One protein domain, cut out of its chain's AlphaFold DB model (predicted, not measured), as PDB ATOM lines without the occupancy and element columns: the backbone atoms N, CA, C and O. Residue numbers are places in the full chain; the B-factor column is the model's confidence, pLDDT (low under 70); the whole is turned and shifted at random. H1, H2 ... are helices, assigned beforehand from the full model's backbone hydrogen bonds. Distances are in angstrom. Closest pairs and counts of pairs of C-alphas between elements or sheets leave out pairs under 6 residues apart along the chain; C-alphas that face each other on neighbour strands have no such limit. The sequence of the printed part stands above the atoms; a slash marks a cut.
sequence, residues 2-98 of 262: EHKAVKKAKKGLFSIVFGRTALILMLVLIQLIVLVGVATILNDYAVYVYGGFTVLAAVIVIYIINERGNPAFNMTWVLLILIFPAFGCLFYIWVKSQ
ATOM      1  N   GLU A   2       8.831   3.236  57.127       52.81
ATOM      2  CA  GLU A   2       9.915   2.290  56.782       52.81
ATOM      3  C   GLU A   2       9.589   0.801  56.997       52.81
ATOM      4  O   GLU A   2       9.893  -0.034  56.146       52.81
ATOM      5  N   HIS A   3       8.894   0.441  58.083       56.00
ATOM      6  CA  HIS A   3       8.634  -0.971  58.407       56.00
ATOM      7  C   HIS A   3       7.768  -1.723  57.376       56.00
ATOM      8  O   HIS A   3       7.882  -2.947  57.260       56.00
ATOM      9  N   LYS A   4       6.919  -1.029  56.599       55.44
ATOM     10  CA  LYS A   4       6.107  -1.657  55.534       55.44
ATOM     11  C   LYS A   4       6.925  -1.942  54.269       55.44
ATOM     12  O   LYS A   4       6.686  -2.967  53.630       55.44
ATOM     13  N   ALA A   5       7.902  -1.097  53.934       58.81
ATOM     14  CA  ALA A   5       8.760  -1.280  52.762       58.81
ATOM     15  C   ALA A   5       9.697  -2.491  52.930       58.81
ATOM     16  O   ALA A   5       9.762  -3.350  52.050       58.81
ATOM     17  N   VAL A   6      10.312  -2.640  54.111       59.22
ATOM     18  CA  VAL A   6      11.208  -3.771  54.429       59.22
ATOM     19  C   VAL A   6      10.457  -5.111  54.453       59.22
ATOM     20  O   VAL A   6      10.952  -6.115  53.937       59.22
ATOM     21  N   LYS A   7       9.223  -5.145  54.985       55.97
ATOM     22  CA  LYS A   7       8.377  -6.357  54.962       55.97
ATOM     23  C   LYS A   7       7.944  -6.741  53.542       55.97
ATOM     24  O   LYS A   7       7.900  -7.929  53.231       55.97
ATOM     25  N   LYS A   8       7.650  -5.761  52.678       57.06
ATOM     26  CA  LYS A   8       7.266  -5.996  51.275       57.06
ATOM     27  C   LYS A   8       8.451  -6.504  50.441       57.06
ATOM     28  O   LYS A   8       8.276  -7.456  49.684       57.06
ATOM     29  N   ALA A   9       9.652  -5.963  50.659       57.91
ATOM     30  CA  ALA A   9      10.887  -6.441  50.031       57.91
ATOM     31  C   ALA A   9      11.244  -7.880  50.457       57.91
ATOM     32  O   ALA A   9      11.510  -8.723  49.603       57.91
ATOM     33  N   LYS A  10      11.144  -8.207  51.757       56.19
ATOM     34  CA  LYS A  10      11.352  -9.583  52.251       56.19
ATOM     35  C   LYS A  10      10.345 -10.582  51.670       56.19
ATOM     36  O   LYS A  10      10.731 -11.700  51.349       56.19
ATOM     37  N   LYS A  11       9.076 -10.191  51.495       56.12
ATOM     38  CA  LYS A  11       8.035 -11.068  50.925       56.12
ATOM     39  C   LYS A  11       8.231 -11.311  49.418       56.12
ATOM     40  O   LYS A  11       8.000 -12.425  48.963       56.12
ATOM     41  N   GLY A  12       8.714 -10.309  48.674       59.12
ATOM     42  CA  GLY A  12       9.081 -10.440  47.255       59.12
ATOM     43  C   GLY A  12      10.338 -11.288  47.027       59.12
ATOM     44  O   GLY A  12      10.350 -12.149  46.147       59.12
ATOM     45  N   LEU A  13      11.358 -11.126  47.876       58.69
ATOM     46  CA  LEU A  13      12.565 -11.959  47.848       58.69
ATOM     47  C   LEU A  13      12.239 -13.430  48.162       58.69
ATOM     48  O   LEU A  13      12.696 -14.324  47.457       58.69
ATOM     49  N   PHE A  14      11.368 -13.688  49.143       56.59
ATOM     50  CA  PHE A  14      10.905 -15.047  49.453       56.59
ATOM     51  C   PHE A  14      10.111 -15.692  48.305       56.59
ATOM     52  O   PHE A  14      10.261 -16.889  48.087       56.59
ATOM     53  N   SER A  15       9.331 -14.937  47.518       59.47
ATOM     54  CA  SER A  15       8.644 -15.493  46.334       59.47
ATOM     55  C   SER A  15       9.577 -15.811  45.156       59.47
ATOM     56  O   SER A  15       9.241 -16.660  44.334       59.47
ATOM     57  N   ILE A  16      10.755 -15.178  45.086       58.44
ATOM     58  CA  ILE A  16      11.805 -15.482  44.095       58.44
ATOM     59  C   ILE A  16      12.622 -16.709  44.532       58.44
ATOM     60  O   ILE A  16      13.009 -17.524  43.692       58.44
ATOM     61  N   VAL A  17      12.830 -16.870  45.844       61.47
ATOM     62  CA  VAL A  17      13.541 -18.008  46.456       61.47
ATOM     63  C   VAL A  17      12.669 -19.275  46.552       61.47
ATOM     64  O   VAL A  17      13.201 -20.375  46.504       61.47
ATOM     65  N   PHE A  18      11.336 -19.158  46.609       59.41
ATOM     66  CA  PHE A  18      10.394 -20.299  46.586       59.41
ATOM     67  C   PHE A  18       9.728 -20.540  45.212       59.41
ATOM     68  O   PHE A  18       8.742 -21.269  45.112       59.41
ATOM     69  N   GLY A  19      10.243 -19.923  44.144       73.12
ATOM     70  CA  GLY A  19       9.697 -20.023  42.785       73.12
ATOM     71  C   GLY A  19      10.524 -20.886  41.821       73.12
ATOM     72  O   GLY A  19      11.595 -21.393  42.149       73.12
ATOM     73  N   ARG A  20      10.055 -20.985  40.566       77.38
ATOM     74  CA  ARG A  20      10.750 -21.666  39.446       77.38
ATOM     75  C   ARG A  20      12.183 -21.153  39.228       77.38
ATOM     76  O   ARG A  20      13.046 -21.909  38.802       77.38
ATOM     77  N   THR A  21      12.446 -19.889  39.552       81.06
ATOM     78  CA  THR A  21      13.763 -19.239  39.463       81.06
ATOM     79  C   THR A  21      14.792 -19.847  40.410       81.06
ATOM     80  O   THR A  21      15.932 -20.057  40.007       81.06
ATOM     81  N   ALA A  22      14.398 -20.188  41.638       83.81
ATOM     82  CA  ALA A  22      15.293 -20.833  42.593       83.81
ATOM     83  C   ALA A  22      15.636 -22.265  42.171       83.81
ATOM     84  O   ALA A  22      16.786 -22.678  42.286       83.81
ATOM     85  N   LEU A  23      14.666 -22.989  41.600       85.50
ATOM     86  CA  LEU A  23      14.888 -24.322  41.040       85.50
ATOM     87  C   LEU A  23      15.859 -24.277  39.850       85.50
ATOM     88  O   LEU A  23      16.778 -25.086  39.792       85.50
ATOM     89  N   ILE A  24      15.713 -23.306  38.939       89.62
ATOM     90  CA  ILE A  24      16.654 -23.115  37.822       89.62
ATOM     91  C   ILE A  24      18.061 -22.797  38.346       89.62
ATOM     92  O   ILE A  24      19.021 -23.425  37.911       89.62
ATOM     93  N   LEU A  25      18.198 -21.875  39.305       89.56
ATOM     94  CA  LEU A  25      19.499 -21.530  39.892       89.56
ATOM     95  C   LEU A  25      20.148 -22.722  40.611       89.56
ATOM     96  O   LEU A  25      21.352 -22.930  40.483       89.56
ATOM     97  N   MET A  26      19.353 -23.533  41.314       89.50
ATOM     98  CA  MET A  26      19.818 -24.768  41.945       89.50
ATOM     99  C   MET A  26      20.303 -25.783  40.904       89.50
ATOM    100  O   MET A  26      21.376 -26.355  41.074       89.50
ATOM    101  N   LEU A  27      19.557 -25.983  39.811       92.56
ATOM    102  CA  LEU A  27      19.971 -26.868  38.717       92.56
ATOM    103  C   LEU A  27      21.257 -26.380  38.040       92.56
ATOM    104  O   LEU A  27      22.123 -27.198  37.747       92.56
ATOM    105  N   VAL A  28      21.422 -25.068  37.849       94.25
ATOM    106  CA  VAL A  28      22.659 -24.483  37.305       94.25
ATOM    107  C   VAL A  28      23.837 -24.691  38.263       94.25
ATOM    108  O   VAL A  28      24.926 -25.047  37.819       94.25
ATOM    109  N   LEU A  29      23.635 -24.534  39.574       94.06
ATOM    110  CA  LEU A  29      24.662 -24.815  40.584       94.06
ATOM    111  C   LEU A  29      25.064 -26.291  40.601       94.06
ATOM    112  O   LEU A  29      26.253 -26.600  40.598       94.06
ATOM    113  N   ILE A  30      24.089 -27.202  40.562       95.12
ATOM    114  CA  ILE A  30      24.344 -28.644  40.454       95.12
ATOM    115  C   ILE A  30      25.109 -28.942  39.163       95.12
ATOM    116  O   ILE A  30      26.089 -29.681  39.196       95.12
ATOM    117  N   GLN A  31      24.722 -28.333  38.041       95.31
ATOM    118  CA  GLN A  31      25.425 -28.485  36.770       95.31
ATOM    119  C   GLN A  31      26.877 -27.996  36.857       95.31
ATOM    120  O   GLN A  31      27.762 -28.675  36.345       95.31
ATOM    121  N   LEU A  32      27.145 -26.871  37.529       94.75
ATOM    122  CA  LEU A  32      28.506 -26.372  37.753       94.75
ATOM    123  C   LEU A  32      29.329 -27.322  38.629       94.75
ATOM    124  O   LEU A  32      30.472 -27.614  38.290       94.75
ATOM    125  N   ILE A  33      28.752 -27.844  39.714       93.50
ATOM    126  CA  ILE A  33      29.427 -28.809  40.596       93.50
ATOM    127  C   ILE A  33      29.740 -30.098  39.835       93.50
ATOM    128  O   ILE A  33      30.864 -30.586  39.900       93.50
ATOM    129  N   VAL A  34      28.776 -30.627  39.076       92.44
ATOM    130  CA  VAL A  34      28.981 -31.804  38.222       92.44
ATOM    131  C   VAL A  34      30.059 -31.524  37.182       92.44
ATOM    132  O   VAL A  34      30.922 -32.366  36.975       92.44
ATOM    133  N   LEU A  35      30.069 -30.344  36.561       90.19
ATOM    134  CA  LEU A  35      31.069 -29.981  35.558       90.19
ATOM    135  C   LEU A  35      32.478 -29.904  36.158       90.19
ATOM    136  O   LEU A  35      33.412 -30.439  35.567       90.19
ATOM    137  N   VAL A  36      32.635 -29.306  37.343       88.25
ATOM    138  CA  VAL A  36      33.924 -29.236  38.056       88.25
ATOM    139  C   VAL A  36      34.357 -30.619  38.557       88.25
ATOM    140  O   VAL A  36      35.525 -30.986  38.423       88.25
ATOM    141  N   GLY A  37      33.429 -31.419  39.084       84.44
ATOM    142  CA  GLY A  37      33.691 -32.795  39.516       84.44
ATOM    143  C   GLY A  37      34.115 -33.692  38.353       84.44
ATOM    144  O   GLY A  37      35.110 -34.403  38.439       84.44
ATOM    145  N   VAL A  38      33.423 -33.597  37.216       83.62
ATOM    146  CA  VAL A  38      33.822 -34.290  35.989       83.62
ATOM    147  C   VAL A  38      35.181 -33.787  35.520       83.62
ATOM    148  O   VAL A  38      36.020 -34.616  35.215       83.62
ATOM    149  N   ALA A  39      35.439 -32.477  35.499       80.31
ATOM    150  CA  ALA A  39      36.712 -31.925  35.036       80.31
ATOM    151  C   ALA A  39      37.912 -32.361  35.892       80.31
ATOM    152  O   ALA A  39      38.978 -32.627  35.343       80.31
ATOM    153  N   THR A  40      37.740 -32.456  37.212       80.25
ATOM    154  CA  THR A  40      38.791 -32.916  38.137       80.25
ATOM    155  C   THR A  40      39.067 -34.407  37.972       80.25
ATOM    156  O   THR A  40      40.218 -34.781  37.770       80.25
ATOM    157  N   ILE A  41      38.025 -35.242  37.908       77.94
ATOM    158  CA  ILE A  41      38.172 -36.676  37.608       77.94
ATOM    159  C   ILE A  41      38.798 -36.877  36.221       77.94
ATOM    160  O   ILE A  41      39.709 -37.684  36.058       77.94
ATOM    161  N   LEU A  42      38.346 -36.136  35.203       76.44
ATOM    162  CA  LEU A  42      38.898 -36.244  33.851       76.44
ATOM    163  C   LEU A  42      40.364 -35.820  33.796       76.44
ATOM    164  O   LEU A  42      41.062 -36.303  32.914       76.44
ATOM    165  N   ASN A  43      40.817 -34.924  34.680       80.31
ATOM    166  CA  ASN A  43      42.208 -34.477  34.738       80.31
ATOM    167  C   ASN A  43      43.137 -35.633  35.132       80.31
ATOM    168  O   ASN A  43      44.109 -35.899  34.427       80.31
ATOM    169  N   ASP A  44      42.759 -36.394  36.161       79.56
ATOM    170  CA  ASP A  44      43.526 -37.554  36.632       79.56
ATOM    171  C   ASP A  44      43.617 -38.659  35.564       79.56
ATOM    172  O   ASP A  44      44.639 -39.333  35.427       79.56
ATOM    173  N   TYR A  45      42.568 -38.814  34.747       83.12
ATOM    174  CA  TYR A  45      42.536 -39.768  33.632       83.12
ATOM    175  C   TYR A  45      42.885 -39.147  32.270       83.12
ATOM    176  O   TYR A  45      42.822 -39.841  31.248       83.12
ATOM    177  N   ALA A  46      43.279 -37.868  32.220       79.31
ATOM    178  CA  ALA A  46      43.405 -37.113  30.972       79.31
ATOM    179  C   ALA A  46      44.423 -37.745  30.027       79.31
ATOM    180  O   ALA A  46      44.193 -37.797  28.822       79.31
ATOM    181  N   VAL A  47      45.519 -38.277  30.572       83.06
ATOM    182  CA  VAL A  47      46.576 -38.938  29.796       83.06
ATOM    183  C   VAL A  47      46.047 -40.189  29.092       83.06
ATOM    184  O   VAL A  47      46.301 -40.375  27.903       83.06
ATOM    185  N   TYR A  48      45.258 -41.018  29.782       85.94
ATOM    186  CA  TYR A  48      44.670 -42.231  29.201       85.94
ATOM    187  C   TYR A  48      43.597 -41.901  28.164       85.94
ATOM    188  O   TYR A  48      43.566 -42.498  27.087       85.94
ATOM    189  N   VAL A  49      42.742 -40.920  28.464       83.00
ATOM    190  CA  VAL A  49      41.684 -40.464  27.554       83.00
ATOM    191  C   VAL A  49      42.291 -39.854  26.291       83.00
ATOM    192  O   VAL A  49      41.925 -40.240  25.181       83.00
ATOM    193  N   TYR A  50      43.259 -38.947  26.441       83.69
ATOM    194  CA  TYR A  50      43.957 -38.321  25.320       83.69
ATOM    195  C   TYR A  50      44.738 -39.352  24.500       83.69
ATOM    196  O   TYR A  50      44.617 -39.371  23.277       83.69
ATOM    197  N   GLY A  51      45.463 -40.267  25.153       86.00
ATOM    198  CA  GLY A  51      46.155 -41.368  24.481       86.00
ATOM    199  C   GLY A  51      45.202 -42.247  23.666       86.00
ATOM    200  O   GLY A  51      45.476 -42.535  22.500       86.00
ATOM    201  N   GLY A  52      44.042 -42.597  24.229       88.06
ATOM    202  CA  GLY A  52      42.995 -43.344  23.530       88.06
ATOM    203  C   GLY A  52      42.462 -42.611  22.294       88.06
ATOM    204  O   GLY A  52      42.357 -43.212  21.223       88.06
ATOM    205  N   PHE A  53      42.188 -41.307  22.401       87.00
ATOM    206  CA  PHE A  53      41.766 -40.495  21.254       87.00
ATOM    207  C   PHE A  53      42.856 -40.347  20.191       87.00
ATOM    208  O   PHE A  53      42.526 -40.346  19.009       87.00
ATOM    209  N   THR A  54      44.130 -40.268  20.571       86.62
ATOM    210  CA  THR A  54      45.247 -40.222  19.616       86.62
ATOM    211  C   THR A  54      45.385 -41.538  18.852       86.62
ATOM    212  O   THR A  54      45.550 -41.522  17.631       86.62
ATOM    213  N   VAL A  55      45.249 -42.684  19.529       90.50
ATOM    214  CA  VAL A  55      45.231 -43.999  18.862       90.50
ATOM    215  C   VAL A  55      44.027 -44.111  17.925       90.50
ATOM    216  O   VAL A  55      44.179 -44.498  16.766       90.50
ATOM    217  N   LEU A  56      42.838 -43.717  18.387       89.12
ATOM    218  CA  LEU A  56      41.628 -43.706  17.564       89.12
ATOM    219  C   LEU A  56      41.784 -42.793  16.337       89.12
ATOM    220  O   LEU A  56      41.405 -43.179  15.231       89.12
ATOM    221  N   ALA A  57      42.385 -41.616  16.514       90.12
ATOM    222  CA  ALA A  57      42.685 -40.682  15.439       90.12
ATOM    223  C   ALA A  57      43.635 -41.286  14.409       90.12
ATOM    224  O   ALA A  57      43.348 -41.206  13.215       90.12
ATOM    225  N   ALA A  58      44.704 -41.954  14.844       90.88
ATOM    226  CA  ALA A  58      45.621 -42.640  13.939       90.88
ATOM    227  C   ALA A  58      44.898 -43.714  13.105       90.88
ATOM    228  O   ALA A  58      45.045 -43.748  11.883       90.88
ATOM    229  N   VAL A  59      44.050 -44.535  13.736       91.44
ATOM    230  CA  VAL A  59      43.249 -45.560  13.041       91.44
ATOM    231  C   VAL A  59      42.308 -44.931  12.009       91.44
ATOM    232  O   VAL A  59      42.245 -45.394  10.868       91.44
ATOM    233  N   ILE A  60      41.596 -43.862  12.376       88.12
ATOM    234  CA  ILE A  60      40.660 -43.176  11.473       88.12
ATOM    235  C   ILE A  60      41.402 -42.493  10.319       88.12
ATOM    236  O   ILE A  60      40.939 -42.559   9.182       88.12
ATOM    237  N   VAL A  61      42.560 -41.878  10.563       89.25
ATOM    238  CA  VAL A  61      43.375 -41.257   9.507       89.25
ATOM    239  C   VAL A  61      43.866 -42.305   8.508       89.25
ATOM    240  O   VAL A  61      43.716 -42.102   7.304       89.25
ATOM    241  N   ILE A  62      44.374 -43.448   8.980       89.75
ATOM    242  CA  ILE A  62      44.772 -44.565   8.105       89.75
ATOM    243  C   ILE A  62      43.575 -45.046   7.277       89.75
ATOM    244  O   ILE A  62      43.694 -45.245   6.066       89.75
ATOM    245  N   TYR A  63      42.405 -45.178   7.908       88.75
ATOM    246  CA  TYR A  63      41.171 -45.534   7.214       88.75
ATOM    247  C   TYR A  63      40.802 -44.513   6.124       88.75
ATOM    248  O   TYR A  63      40.485 -44.913   5.006       88.75
ATOM    249  N   ILE A  64      40.886 -43.205   6.409       86.56
ATOM    250  CA  ILE A  64      40.571 -42.132   5.448       86.56
ATOM    251  C   ILE A  64      41.537 -42.136   4.262       86.56
ATOM    252  O   ILE A  64      41.102 -41.978   3.122       86.56
ATOM    253  N   ILE A  65      42.836 -42.315   4.511       85.94
ATOM    254  CA  ILE A  65      43.857 -42.338   3.451       85.94
ATOM    255  C   ILE A  65      43.645 -43.539   2.523       85.94
ATOM    256  O   ILE A  65      43.839 -43.423   1.314       85.94
ATOM    257  N   ASN A  66      43.202 -44.674   3.068       86.25
ATOM    258  CA  ASN A  66      42.908 -45.873   2.284       86.25
ATOM    259  C   ASN A  66      41.517 -45.837   1.610       86.25
ATOM    260  O   ASN A  66      41.196 -46.679   0.767       86.25
ATOM    261  N   GLU A  67      40.658 -44.874   1.960       83.50
ATOM    262  CA  GLU A  67      39.325 -44.746   1.376       83.50
ATOM    263  C   GLU A  67      39.411 -44.174  -0.050       83.50
ATOM    264  O   GLU A  67      39.890 -43.061  -0.278       83.50
ATOM    265  N   ARG A  68      38.881 -44.914  -1.033       70.31
ATOM    266  CA  ARG A  68      38.777 -44.446  -2.423       70.31
ATOM    267  C   ARG A  68      37.712 -43.351  -2.511       70.31
ATOM    268  O   ARG A  68      36.516 -43.634  -2.460       70.31
ATOM    269  N   GLY A  69      38.139 -42.101  -2.637       72.50
ATOM    270  CA  GLY A  69      37.253 -40.941  -2.689       72.50
ATOM    271  C   GLY A  69      37.948 -39.704  -3.245       72.50
ATOM    272  O   GLY A  69      39.057 -39.783  -3.767       72.50
ATOM    273  N   ASN A  70      37.286 -38.551  -3.144       78.19
ATOM    274  CA  ASN A  70      37.898 -37.285  -3.532       78.19
ATOM    275  C   ASN A  70      39.062 -36.973  -2.569       78.19
ATOM    276  O   ASN A  70      38.804 -36.757  -1.378       78.19
ATOM    277  N   PRO A  71      40.317 -36.916  -3.057       80.94
ATOM    278  CA  PRO A  71      41.478 -36.719  -2.198       80.94
ATOM    279  C   PRO A  71      41.416 -35.385  -1.449       80.94
ATOM    280  O   PRO A  71      41.782 -35.340  -0.281       80.94
ATOM    281  N   ALA A  72      40.871 -34.325  -2.055       82.62
ATOM    282  CA  ALA A  72      40.759 -33.023  -1.401       82.62
ATOM    283  C   ALA A  72      39.867 -33.084  -0.149       82.62
ATOM    284  O   ALA A  72      40.233 -32.561   0.900       82.62
ATOM    285  N   PHE A  73      38.731 -33.785  -0.230       83.62
ATOM    286  CA  PHE A  73      37.818 -33.947   0.904       83.62
ATOM    287  C   PHE A  73      38.438 -34.802   2.015       83.62
ATOM    288  O   PHE A  73      38.339 -34.454   3.190       83.62
ATOM    289  N   ASN A  74      39.105 -35.899   1.648       86.19
ATOM    290  CA  ASN A  74      39.789 -36.767   2.604       86.19
ATOM    291  C   ASN A  74      40.890 -36.000   3.354       86.19
ATOM    292  O   ASN A  74      40.965 -36.087   4.580       86.19
ATOM    293  N   MET A  75      41.672 -35.179   2.646       86.88
ATOM    294  CA  MET A  75      42.712 -34.339   3.248       86.88
ATOM    295  C   MET A  75      42.144 -33.314   4.239       86.88
ATOM    296  O   MET A  75      42.732 -33.114   5.301       86.88
ATOM    297  N   THR A  76      40.981 -32.712   3.958       90.69
ATOM    298  CA  THR A  76      40.317 -31.798   4.909       90.69
ATOM    299  C   THR A  76      39.977 -32.492   6.230       90.69
ATOM    300  O   THR A  76      40.200 -31.922   7.298       90.69
ATOM    301  N   TRP A  77      39.478 -33.733   6.183       90.12
ATOM    302  CA  TRP A  77      39.168 -34.498   7.397       90.12
ATOM    303  C   TRP A  77      40.413 -34.922   8.165       90.12
ATOM    304  O   TRP A  77      40.419 -34.828   9.389       90.12
ATOM    305  N   VAL A  78      41.470 -35.337   7.461       90.25
ATOM    306  CA  VAL A  78      42.756 -35.667   8.090       90.25
ATOM    307  C   VAL A  78      43.318 -34.449   8.822       90.25
ATOM    308  O   VAL A  78      43.675 -34.564   9.990       90.25
ATOM    309  N   LEU A  79      43.320 -33.271   8.190       91.12
ATOM    310  CA  LEU A  79      43.788 -32.032   8.817       91.12
ATOM    311  C   LEU A  79      42.980 -31.687  10.079       91.12
ATOM    312  O   LEU A  79      43.557 -31.384  11.119       91.12
ATOM    313  N   LEU A  80      41.649 -31.781  10.011       90.81
ATOM    314  CA  LEU A  80      40.770 -31.497  11.150       90.81
ATOM    315  C   LEU A  80      41.026 -32.462  12.322       90.81
ATOM    316  O   LEU A  80      41.100 -32.021  13.469       90.81
ATOM    317  N   ILE A  81      41.207 -33.755  12.038       90.69
ATOM    318  CA  ILE A  81      41.512 -34.781  13.047       90.69
ATOM    319  C   ILE A  81      42.906 -34.571  13.653       90.69
ATOM    320  O   ILE A  81      43.070 -34.760  14.854       90.69
ATOM    321  N   LEU A  82      43.898 -34.153  12.865       87.38
ATOM    322  CA  LEU A  82      45.249 -33.891  13.372       87.38
ATOM    323  C   LEU A  82      45.291 -32.689  14.325       87.38
ATOM    324  O   LEU A  82      45.972 -32.755  15.345       87.38
ATOM    325  N   ILE A  83      44.558 -31.612  14.018       89.69
ATOM    326  CA  ILE A  83      44.507 -30.418  14.881       89.69
ATOM    327  C   ILE A  83      43.683 -30.702  16.147       89.69
ATOM    328  O   ILE A  83      44.075 -30.303  17.242       89.69
ATOM    329  N   PHE A  84      42.559 -31.414  16.017       88.88
ATOM    330  CA  PHE A  84      41.673 -31.736  17.138       88.88
ATOM    331  C   PHE A  84      41.290 -33.228  17.138       88.88
ATOM    332  O   PHE A  84      40.206 -33.572  16.665       88.88
ATOM    333  N   PRO A  85      42.114 -34.125  17.719       84.12
ATOM    334  CA  PRO A  85      41.900 -35.576  17.651       84.12
ATOM    335  C   PRO A  85      40.547 -36.021  18.204       84.12
ATOM    336  O   PRO A  85      39.793 -36.713  17.523       84.12
ATOM    337  N   ALA A  86      40.185 -35.569  19.407       85.12
ATOM    338  CA  ALA A  86      38.937 -35.977  20.049       85.12
ATOM    339  C   ALA A  86      37.697 -35.472  19.289       85.12
ATOM    340  O   ALA A  86      36.822 -36.257  18.919       85.12
ATOM    341  N   PHE A  87      37.642 -34.166  19.011       87.81
ATOM    342  CA  PHE A  87      36.513 -33.553  18.310       87.81
ATOM    343  C   PHE A  87      36.412 -34.035  16.858       87.81
ATOM    344  O   PHE A  87      35.330 -34.402  16.403       87.81
ATOM    345  N   GLY A  88      37.533 -34.090  16.141       88.06
ATOM    346  CA  GLY A  88      37.575 -34.474  14.736       88.06
ATOM    347  C   GLY A  88      37.177 -35.920  14.492       88.06
ATOM    348  O   GLY A  88      36.422 -36.180  13.556       88.06
ATOM    349  N   CYS A  89      37.597 -36.851  15.354       87.69
ATOM    350  CA  CYS A  89      37.182 -38.252  15.252       87.69
ATOM    351  C   CYS A  89      35.675 -38.410  15.458       87.69
ATOM    352  O   CYS A  89      34.998 -39.031  14.635       87.69
ATOM    353  N   LEU A  90      35.138 -37.819  16.531       87.94
ATOM    354  CA  LEU A  90      33.706 -37.872  16.836       87.94
ATOM    355  C   LEU A  90      32.878 -37.239  15.713       87.94
ATOM    356  O   LEU A  90      31.893 -37.826  15.260       87.94
ATOM    357  N   PHE A  91      33.308 -36.076  15.221       87.50
ATOM    358  CA  PHE A  91      32.625 -35.374  14.143       87.50
ATOM    359  C   PHE A  91      32.690 -36.147  12.818       87.50
ATOM    360  O   PHE A  91      31.665 -36.297  12.150       87.50
ATOM    361  N   TYR A  92      33.846 -36.723  12.468       87.81
ATOM    362  CA  TYR A  92      33.998 -37.567  11.280       87.81
ATOM    363  C   TYR A  92      33.072 -38.787  11.334       87.81
ATOM    364  O   TYR A  92      32.341 -39.045  10.373       87.81
ATOM    365  N   ILE A  93      33.048 -39.505  12.465       85.00
ATOM    366  CA  ILE A  93      32.170 -40.666  12.657       85.00
ATOM    367  C   ILE A  93      30.709 -40.244  12.524       85.00
ATOM    368  O   ILE A  93      29.959 -40.893  11.798       85.00
ATOM    369  N   TRP A  94      30.298 -39.149  13.162       84.56
ATOM    370  CA  TRP A  94      28.924 -38.658  13.084       84.56
ATOM    371  C   TRP A  94      28.506 -38.322  11.641       84.56
ATOM    372  O   TRP A  94      27.468 -38.795  11.166       84.56
ATOM    373  N   VAL A  95      29.349 -37.597  10.893       83.12
ATOM    374  CA  VAL A  95      29.082 -37.234   9.489       83.12
ATOM    375  C   VAL A  95      29.097 -38.451   8.558       83.12
ATOM    376  O   VAL A  95      28.269 -38.542   7.643       83.12
ATOM    377  N   LYS A  96      30.016 -39.401   8.752       78.69
ATOM    378  CA  LYS A  96      30.083 -40.629   7.938       78.69
ATOM    379  C   LYS A  96      28.993 -41.629   8.286       78.69
ATOM    380  O   LYS A  96      28.559 -42.363   7.396       78.69
ATOM    381  N   SER A  97      28.541 -41.647   9.538       76.06
ATOM    382  CA  SER A  97      27.552 -42.604  10.023       76.06
ATOM    383  C   SER A  97      26.249 -42.497   9.240       76.06
ATOM    384  O   SER A  97      25.689 -43.548   8.950       76.06
ATOM    385  N   GLN A  98      25.834 -41.281   8.817       69.12
ATOM    386  CA  GLN A  98      24.669 -40.955   7.959       69.12
ATOM    387  C   GLN A  98      23.822 -42.170   7.521       69.12
ATOM    388  O   GLN A  98      23.752 -42.548   6.344       69.12
TER     389      GLN A  98
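What this domain is: This is residues 2 to 98 of the 262 residues of an uncharacterized protein of Lachnospiraceae bacterium 2_1_58FAA (UniProt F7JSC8). From residue 2, a long arm of H1 and then H2, with a corner between them, leads to a small head where H3, H4 and H5 pack together; H2 and H3 make a second corner. The 97 printed residues, with five named helices, H1 to H5, and no named strand, are of the class all helix. The whole is extended, with a radius of gyration of the C-alphas of 24.8 A and spans of 80 by 31 by 20 A.

Where its parts are: Find C-alpha 2 at (9.915, 2.290, 56.782); there H1, residues 2 to 17, begins its 23.1 A. H2, residues 20 to 44, runs 36.5 A, and H3, residues 46 to 66, 30.0 A. H4, residues 71 to 83, and H5, residues 85 to 97, follow; H5 ends at (27.552, -42.604, 10.023).

How they stand to each other: H1 and H2 are close but not clearly touching, 6.6 A between their closest C-alphas, Ile 16 and Ala 22. H2 and H3 meet only through their link. H3, with residues 57 to 65 alone, touches H4 in a hairpin, closest C-alphas Val 61 and Val 78, 5.8 A. H5, with residues 85 to 89 alone, touches H3 at a steep tilt of 46 degrees, closest C-alphas Phe 53 and Ala 86, 5.5 A. In each helix every O i to N i+4 pair is within hydrogen-bond range.

The domain as a whole: The farthest C-alphas, Glu 2 and Arg 68, are 80.8 A apart. The printed part has no cut; pLDDT is under 70 at residues 2 to 18 and 98.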